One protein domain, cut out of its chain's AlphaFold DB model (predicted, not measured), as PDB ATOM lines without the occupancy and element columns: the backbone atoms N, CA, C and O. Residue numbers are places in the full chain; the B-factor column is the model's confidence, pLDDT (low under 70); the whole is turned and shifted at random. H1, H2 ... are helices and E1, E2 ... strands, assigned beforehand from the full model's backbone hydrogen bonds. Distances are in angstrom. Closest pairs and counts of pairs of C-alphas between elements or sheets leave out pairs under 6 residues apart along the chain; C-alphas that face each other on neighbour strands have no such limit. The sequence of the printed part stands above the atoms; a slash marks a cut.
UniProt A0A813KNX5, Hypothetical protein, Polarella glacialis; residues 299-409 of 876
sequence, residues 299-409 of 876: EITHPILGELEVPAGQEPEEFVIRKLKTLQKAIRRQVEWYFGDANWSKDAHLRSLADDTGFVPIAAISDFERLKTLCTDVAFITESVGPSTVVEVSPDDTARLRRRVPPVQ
ATOM      1  N   GLU A 299     358.104 180.840 315.054       71.81
ATOM      2  CA  GLU A 299     357.354 181.586 316.067       71.81
ATOM      3  C   GLU A 299     357.420 183.097 315.776       71.81
ATOM      4  O   GLU A 299     358.491 183.715 315.840       71.81
ATOM      5  N   ILE A 300     356.273 183.696 315.452       77.25
ATOM      6  CA  ILE A 300     356.108 185.132 315.197       77.25
ATOM      7  C   ILE A 300     355.061 185.692 316.152       77.25
ATOM      8  O   ILE A 300     353.903 185.281 316.126       77.25
ATOM      9  N   THR A 301     355.429 186.707 316.932       75.69
ATOM     10  CA  THR A 301     354.460 187.493 317.706       75.69
ATOM     11  C   THR A 301     353.957 188.667 316.858       75.69
ATOM     12  O   THR A 301     354.720 189.582 316.536       75.69
ATOM     13  N   HIS A 302     352.672 188.666 316.493       77.00
ATOM     14  CA  HIS A 302     352.027 189.724 315.710       77.00
ATOM     15  C   HIS A 302     350.924 190.433 316.525       77.00
ATOM     16  O   HIS A 302     350.003 189.770 317.005       77.00
ATOM     17  N   PRO A 303     350.917 191.780 316.634       76.00
ATOM     18  CA  PRO A 303     350.073 192.514 317.593       76.00
ATOM     19  C   PRO A 303     348.551 192.367 317.413       76.00
ATOM     20  O   PRO A 303     347.805 192.715 318.322       76.00
ATOM     21  N   ILE A 304     348.083 191.872 316.260       78.19
ATOM     22  CA  ILE A 304     346.651 191.652 315.960       78.19
ATOM     23  C   ILE A 304     346.285 190.156 315.928       78.19
ATOM     24  O   ILE A 304     345.114 189.813 316.058       78.19
ATOM     25  N   LEU A 305     347.264 189.261 315.749       78.25
ATOM     26  CA  LEU A 305     347.030 187.820 315.550       78.25
ATOM     27  C   LEU A 305     347.546 186.944 316.705       78.25
ATOM     28  O   LEU A 305     347.229 185.761 316.733       78.25
ATOM     29  N   GLY A 306     348.298 187.511 317.653       80.94
ATOM     30  CA  GLY A 306     348.916 186.767 318.748       80.94
ATOM     31  C   GLY A 306     350.236 186.116 318.333       80.94
ATOM     32  O   GLY A 306     350.965 186.646 317.493       80.94
ATOM     33  N   GLU A 307     350.547 184.988 318.956       77.69
ATOM     34  CA  GLU A 307     351.661 184.118 318.583       77.69
ATOM     35  C   GLU A 307     351.206 183.196 317.444       77.69
ATOM     36  O   GLU A 307     350.128 182.604 317.511       77.69
ATOM     37  N   LEU A 308     352.002 183.108 316.377       79.19
ATOM     38  CA  LEU A 308     351.771 182.191 315.264       79.19
ATOM     39  C   LEU A 308     353.013 181.349 315.018       79.19
ATOM     40  O   LEU A 308     354.126 181.874 314.997       79.19
ATOM     41  N   GLU A 309     352.794 180.074 314.733       77.38
ATOM     42  CA  GLU A 309     353.798 179.191 314.159       77.38
ATOM     43  C   GLU A 309     353.636 179.195 312.633       77.38
ATOM     44  O   GLU A 309     352.533 179.017 312.112       77.38
ATOM     45  N   VAL A 310     354.727 179.456 311.911       80.81
ATOM     46  CA  VAL A 310     354.779 179.382 310.443       80.81
ATOM     47  C   VAL A 310     355.399 178.042 310.034       80.81
ATOM     48  O   VAL A 310     356.541 177.779 310.431       80.81
ATOM     49  N   PRO A 311     354.707 177.213 309.228       79.69
ATOM     50  CA  PRO A 311     355.247 175.956 308.716       79.69
ATOM     51  C   PRO A 311     356.589 176.126 307.995       79.69
ATOM     52  O   PRO A 311     356.861 177.151 307.360       79.69
ATOM     53  N   ALA A 312     357.445 175.108 308.086       72.00
ATOM     54  CA  ALA A 312     358.776 175.150 307.493       72.00
ATOM     55  C   ALA A 312     358.698 175.289 305.959       72.00
ATOM     56  O   ALA A 312     358.118 174.451 305.278       72.00
ATOM     57  N   GLY A 313     359.303 176.349 305.415       74.44
ATOM     58  CA  GLY A 313     359.364 176.606 303.970       74.44
ATOM     59  C   GLY A 313     358.382 177.655 303.431       74.44
ATOM     60  O   GLY A 313     358.478 177.983 302.252       74.44
ATOM     61  N   GLN A 314     357.491 178.226 304.253       78.81
ATOM     62  CA  GLN A 314     356.715 179.418 303.870       78.81
ATOM     63  C   GLN A 314     357.402 180.710 304.343       78.81
ATOM     64  O   GLN A 314     357.921 180.777 305.458       78.81
ATOM     65  N   GLU A 315     357.381 181.756 303.510       83.88
ATOM     66  CA  GLU A 315     357.891 183.082 303.886       83.88
ATOM     67  C   GLU A 315     357.008 183.704 304.991       83.88
ATOM     68  O   GLU A 315     355.777 183.755 304.853       83.88
ATOM     69  N   PRO A 316     357.598 184.209 306.094       80.00
ATOM     70  CA  PRO A 316     356.856 184.610 307.287       80.00
ATOM     71  C   PRO A 316     355.885 185.773 307.034       80.00
ATOM     72  O   PRO A 316     354.800 185.817 307.616       80.00
ATOM     73  N   GLU A 317     356.243 186.699 306.139       82.62
ATOM     74  CA  GLU A 317     355.386 187.834 305.782       82.62
ATOM     75  C   GLU A 317     354.134 187.390 305.011       82.62
ATOM     76  O   GLU A 317     353.035 187.873 305.294       82.62
ATOM     77  N   GLU A 318     354.257 186.433 304.085       85.62
ATOM     78  CA  GLU A 318     353.121 185.953 303.289       85.62
ATOM     79  C   GLU A 318     352.098 185.201 304.145       85.62
ATOM     80  O   GLU A 318     350.889 185.409 303.991       85.62
ATOM     81  N   PHE A 319     352.566 184.387 305.097       85.88
ATOM     82  CA  PHE A 319     351.702 183.682 306.045       85.88
ATOM     83  C   PHE A 319     350.916 184.659 306.930       85.88
ATOM     84  O   PHE A 319     349.688 184.559 307.027       85.88
ATOM     85  N   VAL A 320     351.586 185.665 307.510       87.38
ATOM     86  CA  VAL A 320     350.928 186.721 308.303       87.38
ATOM     87  C   VAL A 320     349.911 187.490 307.449       87.38
ATOM     88  O   VAL A 320     348.780 187.703 307.891       87.38
ATOM     89  N   ILE A 321     350.245 187.832 306.201       89.25
ATOM     90  CA  ILE A 321     349.317 188.486 305.263       89.25
ATOM     91  C   ILE A 321     348.106 187.586 304.944       89.25
ATOM     92  O   ILE A 321     346.980 188.093 304.888       89.25
ATOM     93  N   ARG A 322     348.286 186.266 304.770       89.38
ATOM     94  CA  ARG A 322     347.183 185.307 304.545       89.38
ATOM     95  C   ARG A 322     346.249 185.259 305.759       89.38
ATOM     96  O   ARG A 322     345.044 185.479 305.611       89.38
ATOM     97  N   LYS A 323     346.795 185.071 306.968       89.75
ATOM     98  CA  LYS A 323     346.015 185.027 308.220       89.75
ATOM     99  C   LYS A 323     345.296 186.361 308.494       89.75
ATOM    100  O   LYS A 323     344.116 186.343 308.845       89.75
ATOM    101  N   LEU A 324     345.933 187.514 308.240       91.56
ATOM    102  CA  LEU A 324     345.292 188.836 308.353       91.56
ATOM    103  C   LEU A 324     344.113 188.999 307.384       91.56
ATOM    104  O   LEU A 324     343.040 189.418 307.817       91.56
ATOM    105  N   LYS A 325     344.260 188.630 306.104       92.50
ATOM    106  CA  LYS A 325     343.154 188.667 305.121       92.50
ATOM    107  C   LYS A 325     341.969 187.806 305.572       92.50
ATOM    108  O   LYS A 325     340.819 188.246 305.481       92.50
ATOM    109  N   THR A 326     342.233 186.609 306.095       93.12
ATOM    110  CA  THR A 326     341.198 185.715 306.640       93.12
ATOM    111  C   THR A 326     340.508 186.325 307.864       93.12
ATOM    112  O   THR A 326     339.277 186.299 307.940       93.12
ATOM    113  N   LEU A 327     341.254 186.975 308.765       93.81
ATOM    114  CA  LEU A 327     340.678 187.681 309.912       93.81
ATOM    115  C   LEU A 327     339.820 188.889 309.488       93.81
ATOM    116  O   LEU A 327     338.687 189.015 309.953       93.81
ATOM    117  N   GLN A 328     340.280 189.722 308.545       94.06
ATOM    118  CA  GLN A 328     339.477 190.821 307.983       94.06
ATOM    119  C   GLN A 328     338.166 190.305 307.353       94.06
ATOM    120  O   GLN A 328     337.105 190.915 307.513       94.06
ATOM    121  N   LYS A 329     338.213 189.152 306.665       94.44
ATOM    122  CA  LYS A 329     337.048 188.471 306.066       94.44
ATOM    123  C   LYS A 329     336.074 187.961 307.141       94.44
ATOM    124  O   LYS A 329     334.862 188.069 306.949       94.44
ATOM    125  N   ALA A 330     336.572 187.464 308.276       94.62
ATOM    126  CA  ALA A 330     335.758 187.053 309.425       94.62
ATOM    127  C   ALA A 330     335.097 188.249 310.138       94.62
ATOM    128  O   ALA A 330     333.878 188.252 310.317       94.62
ATOM    129  N   ILE A 331     335.869 189.296 310.456       95.75
ATOM    130  CA  ILE A 331     335.383 190.555 311.050       95.75
ATOM    131  C   ILE A 331     334.266 191.157 310.193       95.75
ATOM    132  O   ILE A 331     333.182 191.449 310.703       95.75
ATOM    133  N   ARG A 332     334.489 191.285 308.877       95.00
ATOM    134  CA  ARG A 332     333.493 191.831 307.944       95.00
ATOM    135  C   ARG A 332     332.197 191.022 307.966       95.00
ATOM    136  O   ARG A 332     331.142 191.609 308.179       95.00
ATOM    137  N   ARG A 333     332.275 189.691 307.838       95.19
ATOM    138  CA  ARG A 333     331.105 188.792 307.915       95.19
ATOM    139  C   ARG A 333     330.335 188.955 309.232       95.19
ATOM    140  O   ARG A 333     329.107 188.989 309.216       95.19
ATOM    141  N   GLN A 334     331.035 189.080 310.362       96.00
ATOM    142  CA  GLN A 334     330.410 189.220 311.680       96.00
ATOM    143  C   GLN A 334     329.704 190.580 311.846       96.00
ATOM    144  O   GLN A 334     328.590 190.633 312.372       96.00
ATOM    145  N   VAL A 335     330.298 191.664 311.337       95.25
ATOM    146  CA  VAL A 335     329.688 193.005 311.322       95.25
ATOM    147  C   VAL A 335     328.502 193.080 310.351       95.25
ATOM    148  O   VAL A 335     327.435 193.579 310.716       95.25
ATOM    149  N   GLU A 336     328.630 192.522 309.147       95.31
ATOM    150  CA  GLU A 336     327.537 192.428 308.168       95.31
ATOM    151  C   GLU A 336     326.355 191.607 308.704       95.31
ATOM    152  O   GLU A 336     325.199 191.969 308.473       95.31
ATOM    153  N   TRP A 337     326.616 190.559 309.493       94.81
ATOM    154  CA  TRP A 337     325.571 189.786 310.167       94.81
ATOM    155  C   TRP A 337     324.813 190.605 311.222       94.81
ATOM    156  O   TRP A 337     323.582 190.535 311.259       94.81
ATOM    157  N   TYR A 338     325.502 191.414 312.040       94.69
ATOM    158  CA  TYR A 338     324.844 192.285 313.027       94.69
ATOM    159  C   TYR A 338     323.883 193.278 312.362       94.69
ATOM    160  O   TYR A 338     322.732 193.419 312.790       94.69
ATOM    161  N   PHE A 339     324.346 193.949 311.305       94.25
ATOM    162  CA  PHE A 339     323.598 194.991 310.602       94.25
ATOM    163  C   PHE A 339     322.587 194.455 309.570       94.25
ATOM    164  O   PHE A 339     321.694 195.196 309.147       94.25
ATOM    165  N   GLY A 340     322.669 193.178 309.187       92.81
ATOM    166  CA  GLY A 340     321.749 192.530 308.250       92.81
ATOM    167  C   GLY A 340     320.289 192.501 308.727       92.81
ATOM    168  O   GLY A 340     319.994 192.459 309.924       92.81
ATOM    169  N   ASP A 341     319.341 192.497 307.784       90.50
ATOM    170  CA  ASP A 341     317.897 192.647 308.055       90.50
ATOM    171  C   ASP A 341     317.334 191.628 309.052       90.50
ATOM    172  O   ASP A 341     316.488 191.955 309.890       90.50
ATOM    173  N   ALA A 342     317.832 190.392 308.988       88.62
ATOM    174  CA  ALA A 342     317.401 189.293 309.841       88.62
ATOM    175  C   ALA A 342     317.864 189.417 311.305       88.62
ATOM    176  O   ALA A 342     317.259 188.756 312.159       88.62
ATOM    177  N   ASN A 343     318.894 190.224 311.597       93.50
ATOM    178  CA  ASN A 343     319.344 190.525 312.959       93.50
ATOM    179  C   ASN A 343     318.855 191.900 313.424       93.50
ATOM    180  O   ASN A 343     318.175 191.975 314.444       93.50
ATOM    181  N   TRP A 344     319.096 192.963 312.646       90.69
ATOM    182  CA  TRP A 344     318.743 194.349 312.993       90.69
ATOM    183  C   TRP A 344     317.273 194.524 313.410       90.69
ATOM    184  O   TRP A 344     316.958 195.268 314.335       90.69
ATOM    185  N   SER A 345     316.352 193.801 312.764       88.19
ATOM    186  CA  SER A 345     314.917 193.835 313.092       88.19
ATOM    187  C   SER A 345     314.546 193.164 314.426       88.19
ATOM    188  O   SER A 345     313.484 193.463 314.980       88.19
ATOM    189  N   LYS A 346     315.394 192.268 314.945       91.25
ATOM    190  CA  LYS A 346     315.185 191.504 316.187       91.25
ATOM    191  C   LYS A 346     315.972 192.100 317.346       91.25
ATOM    192  O   LYS A 346     315.400 192.351 318.404       91.25
ATOM    193  N   ASP A 347     317.258 192.346 317.126       93.31
ATOM    194  CA  ASP A 347     318.181 192.889 318.114       93.31
ATOM    195  C   ASP A 347     317.688 194.262 318.582       93.31
ATOM    196  O   ASP A 347     317.444 195.158 317.773       93.31
ATOM    197  N   ALA A 348     317.436 194.397 319.881       92.25
ATOM    198  CA  ALA A 348     317.020 195.652 320.499       92.25
ATOM    199  C   ALA A 348     318.210 196.440 321.060       92.25
ATOM    200  O   ALA A 348     318.121 197.660 321.138       92.25
ATOM    201  N   HIS A 349     319.311 195.762 321.394       93.56
ATOM    202  CA  HIS A 349     320.508 196.364 321.974       93.56
ATOM    203  C   HIS A 349     321.283 197.144 320.908       93.56
ATOM    204  O   HIS A 349     321.515 198.343 321.060       93.56
ATOM    205  N   LEU A 350     321.556 196.510 319.764       93.19
ATOM    206  CA  LEU A 350     322.190 197.158 318.612       93.19
ATOM    207  C   LEU A 350     321.381 198.366 318.104       93.19
ATOM    208  O   LEU A 350     321.958 199.369 317.702       93.19
ATOM    209  N   ARG A 351     320.042 198.307 318.180       91.44
ATOM    210  CA  ARG A 351     319.165 199.443 317.843       91.44
ATOM    211  C   ARG A 351     319.095 200.526 318.922       91.44
ATOM    212  O   ARG A 351     318.774 201.655 318.576       91.44
ATOM    213  N   SER A 352     319.370 200.222 320.193       93.44
ATOM    214  CA  SER A 352     319.480 201.240 321.254       93.44
ATOM    215  C   SER A 352     320.831 201.958 321.277       93.44
ATOM    216  O   SER A 352     320.939 203.014 321.887       93.44
ATOM    217  N   LEU A 353     321.841 201.403 320.600       93.00
ATOM    218  CA  LEU A 353     323.162 202.010 320.401       93.00
ATOM    219  C   LEU A 353     323.248 202.858 319.115       93.00
ATOM    220  O   LEU A 353     324.337 203.285 318.742       93.00
ATOM    221  N   ALA A 354     322.124 203.061 318.420       91.31
ATOM    222  CA  ALA A 354     322.061 203.817 317.177       91.31
ATOM    223  C   ALA A 354     321.608 205.267 317.416       91.31
ATOM    224  O   ALA A 354     320.535 205.497 317.972       91.31
ATOM    225  N   ASP A 355     322.406 206.221 316.934       89.81
ATOM    226  CA  ASP A 355     322.067 207.643 316.821       89.81
ATOM    227  C   ASP A 355     320.801 207.840 315.953       89.81
ATOM    228  O   ASP A 355     320.488 207.006 315.096       89.81
ATOM    229  N   ASP A 356     320.120 208.991 316.068       86.25
ATOM    230  CA  ASP A 356     318.941 209.355 315.246       86.25
ATOM    231  C   ASP A 356     319.185 209.241 313.722       86.25
ATOM    232  O   ASP A 356     318.264 209.048 312.927       86.25
ATOM    233  N   THR A 357     320.449 209.351 313.305       84.00
ATOM    234  CA  THR A 357     320.935 209.259 311.919       84.00
ATOM    235  C   THR A 357     321.266 207.830 311.462       84.00
ATOM    236  O   THR A 357     321.666 207.634 310.306       84.00
ATOM    237  N   GLY A 358     321.100 206.833 312.339       87.19
ATOM    238  CA  GLY A 358     321.335 205.408 312.091       87.19
ATOM    239  C   GLY A 358     322.782 204.934 312.271       87.19
ATOM    240  O   GLY A 358     323.093 203.817 311.853       87.19
ATOM    241  N   PHE A 359     323.662 205.758 312.848       92.12
ATOM    242  CA  PHE A 359     325.055 205.405 313.143       92.12
ATOM    243  C   PHE A 359     325.206 204.762 314.525       92.12
ATOM    244  O   PHE A 359     324.570 205.190 315.479       92.12
ATOM    245  N   VAL A 360     326.081 203.765 314.639       94.50
ATOM    246  CA  VAL A 360     326.451 203.073 315.883       94.50
ATOM    247  C   VAL A 360     327.968 203.226 316.099       94.50
ATOM    248  O   VAL A 360     328.728 202.984 315.153       94.50
ATOM    249  N   PRO A 361     328.453 203.603 317.298       94.00
ATOM    250  CA  PRO A 361     329.889 203.701 317.580       94.00
ATOM    251  C   PRO A 361     330.602 202.340 317.519       94.00
ATOM    252  O   PRO A 361     330.174 201.386 318.166       94.00
ATOM    253  N   ILE A 362     331.741 202.250 316.824       93.62
ATOM    254  CA  ILE A 362     332.534 201.009 316.696       93.62
ATOM    255  C   ILE A 362     333.045 200.522 318.058       93.62
ATOM    256  O   ILE A 362     333.073 199.318 318.304       93.62
ATOM    257  N   ALA A 363     333.363 201.438 318.977       91.88
ATOM    258  CA  ALA A 363     333.718 201.101 320.357       91.88
ATOM    259  C   ALA A 363     332.623 200.264 321.056       91.88
ATOM    260  O   ALA A 363     332.926 199.274 321.706       91.88
ATOM    261  N   ALA A 364     331.342 200.581 320.837       92.50
ATOM    262  CA  ALA A 364     330.234 199.823 321.420       92.50
ATOM    263  C   ALA A 364     329.984 198.469 320.723       92.50
ATOM    264  O   ALA A 364     329.367 197.588 321.311       92.50
ATOM    265  N   ILE A 365     330.447 198.295 319.477       93.19
ATOM    266  CA  ILE A 365     330.317 197.043 318.708       93.19
ATOM    267  C   ILE A 365     331.501 196.102 318.989       93.19
ATOM    268  O   ILE A 365     331.322 194.889 319.023       93.19
ATOM    269  N   SER A 366     332.704 196.636 319.226       92.00
ATOM    270  CA  SER A 366     333.892 195.851 319.615       92.00
ATOM    271  C   SER A 366     333.757 195.202 320.999       92.00
ATOM    272  O   SER A 366     334.340 194.149 321.232       92.00
ATOM    273  N   ASP A 367     332.898 195.742 321.869       93.44
ATOM    274  CA  ASP A 367     332.490 195.089 323.119       93.44
ATOM    275  C   ASP A 367     331.554 193.877 322.927       93.44
ATOM    276  O   ASP A 367     331.337 193.119 323.875       93.44
ATOM    277  N   PHE A 368     330.987 193.649 321.733       94.50
ATOM    278  CA  PHE A 368     330.099 192.507 321.496       94.50
ATOM    279  C   PHE A 368     330.906 191.206 321.448       94.50
ATOM    280  O   PHE A 368     331.764 191.041 320.583       94.50
ATOM    281  N   GLU A 369     330.554 190.239 322.301       92.69
ATOM    282  CA  GLU A 369     331.294 188.987 322.539       92.69
ATOM    283  C   GLU A 369     331.898 188.339 321.276       92.69
ATOM    284  O   GLU A 369     333.103 188.136 321.199       92.69
ATOM    285  N   ARG A 370     331.086 188.091 320.234       92.31
ATOM    286  CA  ARG A 370     331.540 187.432 318.987       92.31
ATOM    287  C   ARG A 370     332.482 188.264 318.113       92.31
ATOM    288  O   ARG A 370     333.139 187.694 317.247       92.31
ATOM    289  N   LEU A 371     332.497 189.589 318.260       94.31
ATOM    290  CA  LEU A 371     333.474 190.441 317.582       94.31
ATOM    291  C   LEU A 371     334.729 190.587 318.440       94.31
ATOM    292  O   LEU A 371     335.829 190.472 317.912       94.31
ATOM    293  N   LYS A 372     334.558 190.720 319.757       93.19
ATOM    294  CA  LYS A 372     335.623 190.758 320.762       93.19
ATOM    295  C   LYS A 372     336.538 189.530 320.709       93.19
ATOM    296  O   LYS A 372     337.751 189.678 320.808       93.19
ATOM    297  N   THR A 373     335.978 188.339 320.463       92.50
ATOM    298  CA  THR A 373     336.742 187.097 320.222       92.50
ATOM    299  C   THR A 373     337.510 187.062 318.895       92.50
ATOM    300  O   THR A 373     338.312 186.157 318.699       92.50
ATOM    301  N   LEU A 374     337.253 187.988 317.964       91.62
ATOM    302  CA  LEU A 374     337.971 188.100 316.686       91.62
ATOM    303  C   LEU A 374     338.988 189.246 316.714       91.62
ATOM    304  O   LEU A 374     340.113 189.083 316.254       91.62
ATOM    305  N   CYS A 375     338.601 190.422 317.212       91.69
ATOM    306  CA  CYS A 375     339.479 191.579 317.321       91.69
ATOM    307  C   CYS A 375     338.934 192.601 318.326       91.69
ATOM    308  O   CYS A 375     337.729 192.830 318.406       91.69
ATOM    309  N   THR A 376     339.837 193.262 319.053       89.50
ATOM    310  CA  THR A 376     339.516 194.393 319.946       89.50
ATOM    311  C   THR A 376     339.989 195.744 319.376       89.50
ATOM    312  O   THR A 376     339.596 196.793 319.880       89.50
ATOM    313  N   ASP A 377     340.797 195.765 318.304       90.56
ATOM    314  CA  ASP A 377     341.272 197.018 317.701       90.56
ATOM    315  C   ASP A 377     340.221 197.669 316.784       90.56
ATOM    316  O   ASP A 377     339.868 197.164 315.714       90.56
ATOM    317  N   VAL A 378     339.778 198.860 317.188       90.44
ATOM    318  CA  VAL A 378     338.852 199.721 316.444       90.44
ATOM    319  C   VAL A 378     339.409 200.114 315.069       90.44
ATOM    320  O   VAL A 378     338.633 200.197 314.111       90.44
ATOM    321  N   ALA A 379     340.721 200.333 314.927       90.56
ATOM    322  CA  ALA A 379     341.312 200.736 313.651       90.56
ATOM    323  C   ALA A 379     341.249 199.594 312.621       90.56
ATOM    324  O   ALA A 379     340.697 199.778 311.531       90.56
ATOM    325  N   PHE A 380     341.706 198.396 312.990       92.12
ATOM    326  CA  PHE A 380     341.635 197.202 312.147       92.12
ATOM    327  C   PHE A 380     340.193 196.768 311.827       92.12
ATOM    328  O   PHE A 380     339.911 196.354 310.697       92.12
ATOM    329  N   ILE A 381     339.245 196.919 312.762       92.94
ATOM    330  CA  ILE A 381     337.810 196.705 312.489       92.94
ATOM    331  C   ILE A 381     337.307 197.689 311.420       92.94
ATOM    332  O   ILE A 381     336.606 197.281 310.491       92.94
ATOM    333  N   THR A 382     337.692 198.964 311.505       92.06
ATOM    334  CA  THR A 382     337.288 199.994 310.532       92.06
ATOM    335  C   THR A 382     337.817 199.683 309.129       92.06
ATOM    336  O   THR A 382     337.053 199.713 308.161       92.06
ATOM    337  N   GLU A 383     339.096 199.310 309.010       91.19
ATOM    338  CA  GLU A 383     339.706 198.893 307.737       91.19
ATOM    339  C   GLU A 383     339.005 197.653 307.154       91.19
ATOM    340  O   GLU A 383     338.605 197.645 305.986       91.19
ATOM    341  N   SER A 384     338.762 196.637 307.990       92.50
ATOM    342  CA  SER A 384     338.092 195.386 307.605       92.50
ATOM    343  C   SER A 384     336.698 195.613 307.008       92.50
ATOM    344  O   SER A 384     336.298 194.896 306.081       92.50
ATOM    345  N   VAL A 385     335.957 196.593 307.538       92.56
ATOM    346  CA  VAL A 385     334.555 196.890 307.190       92.56
ATOM    347  C   VAL A 385     334.425 197.907 306.049       92.56
ATOM    348  O   VAL A 385     333.423 197.868 305.338       92.56
ATOM    349  N   GLY A 386     335.430 198.752 305.793       88.50
ATOM    350  CA  GLY A 386     335.431 199.751 304.711       88.50
ATOM    351  C   GLY A 386     334.881 199.279 303.344       88.50
ATOM    352  O   GLY A 386     334.017 199.964 302.784       88.50
ATOM    353  N   PRO A 387     335.299 198.114 302.804       89.06
ATOM    354  CA  PRO A 387     334.789 197.579 301.535       89.06
ATOM    355  C   PRO A 387     333.455 196.800 301.642       89.06
ATOM    356  O   PRO A 387     333.072 196.129 300.684       89.06
ATOM    357  N   SER A 388     332.734 196.859 302.770       90.81
ATOM    358  CA  SER A 388     331.414 196.224 302.928       90.81
ATOM    359  C   SER A 388     330.349 196.850 302.019       90.81
ATOM    360  O   SER A 388     330.266 198.073 301.868       90.81
ATOM    361  N   THR A 389     329.474 196.008 301.467       89.62
ATOM    362  CA  THR A 389     328.293 196.414 300.683       89.62
ATOM    363  C   THR A 389     327.044 196.645 301.539       89.62
ATOM    364  O   THR A 389     326.104 197.288 301.075       89.62
ATOM    365  N   VAL A 390     327.027 196.168 302.789       90.62
ATOM    366  CA  VAL A 390     325.892 196.308 303.724       90.62
ATOM    367  C   VAL A 390     326.075 197.522 304.638       90.62
ATOM    368  O   VAL A 390     325.110 198.227 304.948       90.62
ATOM    369  N   VAL A 391     327.315 197.778 305.060       93.00
ATOM    370  CA  VAL A 391     327.669 198.762 306.091       93.00
ATOM    371  C   VAL A 391     328.577 199.847 305.507       93.00
ATOM    372  O   VAL A 391     329.406 199.579 304.638       93.00
ATOM    373  N   GLU A 392     328.410 201.079 305.973       91.12
ATOM    374  CA  GLU A 392     329.279 202.223 305.703       91.12
ATOM    375  C   GLU A 392     329.910 202.759 306.987       91.12
ATOM    376  O   GLU A 392     329.267 202.814 308.035       91.12
ATOM    377  N   VAL A 393     331.169 203.178 306.875       91.81
ATOM    378  CA  VAL A 393     331.873 203.984 307.879       91.81
ATOM    379  C   VAL A 393     331.482 205.449 307.673       91.81
ATOM    380  O   VAL A 393     331.332 205.880 306.526       91.81
ATOM    381  N   SER A 394     331.314 206.221 308.749       87.56
ATOM    382  CA  SER A 394     331.140 207.676 308.631       87.56
ATOM    383  C   SER A 394     332.405 208.327 308.035       87.56
ATOM    384  O   SER A 394     333.514 207.960 308.426       87.56
ATOM    385  N   PRO A 395     332.278 209.283 307.092       78.25
ATOM    386  CA  PRO A 395     333.429 209.984 306.523       78.25
ATOM    387  C   PRO A 395     334.060 210.982 307.505       78.25
ATOM    388  O   PRO A 395     335.247 211.274 307.383       78.25
ATOM    389  N   ASP A 396     333.277 211.488 308.464       72.50
ATOM    390  CA  ASP A 396     333.688 212.538 309.404       72.50
ATOM    391  C   ASP A 396     334.235 211.960 310.726       72.50
ATOM    392  O   ASP A 396     335.119 212.546 311.342       72.50
ATOM    393  N   ASP A 397     333.740 210.781 311.126       65.88
ATOM    394  CA  ASP A 397     334.170 210.007 312.300       65.88
ATOM    395  C   ASP A 397     334.468 208.562 311.860       65.88
ATOM    396  O   ASP A 397     333.552 207.745 311.735       65.88
ATOM    397  N   THR A 398     335.739 208.179 311.711       68.25
ATOM    398  CA  THR A 398     336.103 206.785 311.367       68.25
ATOM    399  C   THR A 398     335.608 205.752 312.393       68.25
ATOM    400  O   THR A 398     335.517 204.571 312.081       68.25
ATOM    401  N   ALA A 399     335.232 206.193 313.596       82.06
ATOM    402  CA  ALA A 399     334.742 205.370 314.696       82.06
ATOM    403  C   ALA A 399     333.217 205.096 314.698       82.06
ATOM    404  O   ALA A 399     332.702 204.650 315.727       82.06
ATOM    405  N   ARG A 400     332.465 205.337 313.608       90.00
ATOM    406  CA  ARG A 400     331.015 205.018 313.525       90.00
ATOM    407  C   ARG A 400     330.629 204.224 312.275       90.00
ATOM    408  O   ARG A 400     331.103 204.520 311.180       90.00
ATOM    409  N   LEU A 401     329.692 203.285 312.432       93.00
ATOM    410  CA  LEU A 401     329.130 202.451 311.359       93.00
ATOM    411  C   LEU A 401     327.621 202.657 311.197       93.00
ATOM    412  O   LEU A 401     326.894 202.721 312.183       93.00
ATOM    413  N   ARG A 402     327.133 202.683 309.955       91.50
ATOM    414  CA  ARG A 402     325.703 202.724 309.602       91.50
ATOM    415  C   ARG A 402     325.384 201.699 308.517       91.50
ATOM    416  O   ARG A 402     326.237 201.335 307.716       91.50
ATOM    417  N   ARG A 403     324.133 201.244 308.442       92.00
ATOM    418  CA  ARG A 403     323.634 200.479 307.286       92.00
ATOM    419  C   ARG A 403     323.514 201.364 306.041       92.00
ATOM    420  O   ARG A 403     322.754 202.328 306.076       92.00
ATOM    421  N   ARG A 404     324.136 200.975 304.921       89.81
ATOM    422  CA  ARG A 404     323.997 201.679 303.624       89.81
ATOM    423  C   ARG A 404     322.548 201.740 303.147       89.81
ATOM    424  O   ARG A 404     322.079 202.766 302.668       89.81
ATOM    425  N   VAL A 405     321.836 200.622 303.292       86.19
ATOM    426  CA  VAL A 405     320.402 200.531 303.004       86.19
ATOM    427  C   VAL A 405     319.646 200.609 304.334       86.19
ATOM    428  O   VAL A 405     319.737 199.661 305.132       86.19
ATOM    429  N   PRO A 406     318.896 201.692 304.617       75.19
ATOM    430  CA  PRO A 406     318.029 201.722 305.788       75.19
ATOM    431  C   PRO A 406     317.027 200.562 305.684       75.19
ATOM    432  O   PRO A 406     316.536 200.279 304.589       75.19
ATOM    433  N   PRO A 407     316.735 199.846 306.783       68.19
ATOM    434  CA  PRO A 407     315.771 198.752 306.736       68.19
ATOM    435  C   PRO A 407     314.423 199.300 306.272       68.19
ATOM    436  O   PRO A 407     314.043 200.407 306.662       68.19
ATOM    437  N   VAL A 408     313.685 198.522 305.475       62.28
ATOM    438  CA  VAL A 408     312.319 198.888 305.079       62.28
ATOM    439  C   VAL A 408     311.490 199.036 306.351       62.28
ATOM    440  O   VAL A 408     311.119 198.049 306.988       62.28
ATOM    441  N   GLN A 409     311.241 200.284 306.750       50.53
ATOM    442  CA  GLN A 409     310.450 200.574 307.932       50.53
ATOM    443  C   GLN A 409     309.029 200.084 307.663       50.53
ATOM    444  O   GLN A 409     308.339 200.596 306.780       50.53
TER     445      GLN A 409
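What this domain is: This is residues 299 to 409 of the 876 residues of the protein "Hypothetical protein" of Polarella glacialis (UniProt A0A813KNX5). A small three-stranded sheet, E3 E5 E4, and the short helices H2 to H6 gather at one end of a long helix, H1, as a head; the start of H1 reaches out of this head as an arm, and the two-stranded hairpin E1 E2 folds back over the arm's far end. H6 packs on both the sheet and H1, about perpendicular to H1. The printed part has 111 residues, with six named helices and five named strands in the order E1 E2 H1 H2 H3 E3 H4 H5 H6 E4 E5; both sheets are antiparallel and the class is mixed, helices and strands. It is only just compact, close to loose, with a radius of gyration of the C-alphas of 15.8 A, and its outline is a rod that spans 55 by 26 by 20 A, with H1, 35.0 A from first to last C-alpha, as its longest helix.

Where its parts are: The larger sheet has E3, residues 359 to 361, E5, residues 400 to 403, and E4, residues 391 to 393; C-alpha 403 stands at (323.634, 200.479, 307.286). H1, residues 316 to 339, is 35.0 A long, from (356.856, 184.610, 307.287) to (323.598, 194.991, 310.602). H6, residues 378 to 385, measures 10.6 A. The short helices are H2, residues 341 to 344, H3, 349 to 352, H4, 362 to 366, and H5, 369 to 372. E1, residues 299 to 302, begins at (357.354, 181.586, 316.067); E2, residues 306 to 310, measures 12.6 A.

How they stand to each other: E5 is the inner strand. E3 and E5 are antiparallel at 143 degrees, with N 360 and O 401 at 2.8 A. E4 and E5 form a hairpin at 151 degrees, with N 392 and O 402 at 2.8 A. H6 is on this sheet, over E5 and E4, at a height over the sheet of 9.7 A, on a local plane that rests on only just 6 C-alphas. H1 only grazes the sheet, with residues 332 to 339. With residues 328 to 335 alone H1 touches H6, about perpendicular at 80 degrees; the closest C-alphas, of Gln 328 and Ser 384, are 4.8 A apart. H1 touches H5 with residues 331 to 335 alone, closest at the C-alphas of Gln 334 and Leu 371, 6.8 A. H4 touches H6, with the C-alphas of Ile 362 and Val 378 closest at 6.5 A. H2 and H3 are close but not clearly touching, the C-alphas of Trp 344 and Arg 351 being closest at 7.0 A. E1 and E2 form a hairpin at 141 degrees, with N 302 and O 306 at 2.8 A; the closest C-alphas of E2 and H1, Val 310 and Pro 316, are 6.5 A apart. In H1, H4 and H6 every O i to N i+4 pair is within hydrogen-bond range; H2, H3 and H5 are too short for such a pair.

The domain as a whole: The C-alphas farthest apart, of Gly 313 and Gln 409, are 54.6 A apart. The printed part has no cut and no long link. Mean pLDDT of the printed part is 87.5, under 70 at residues 397 to 398 and 407 to 409.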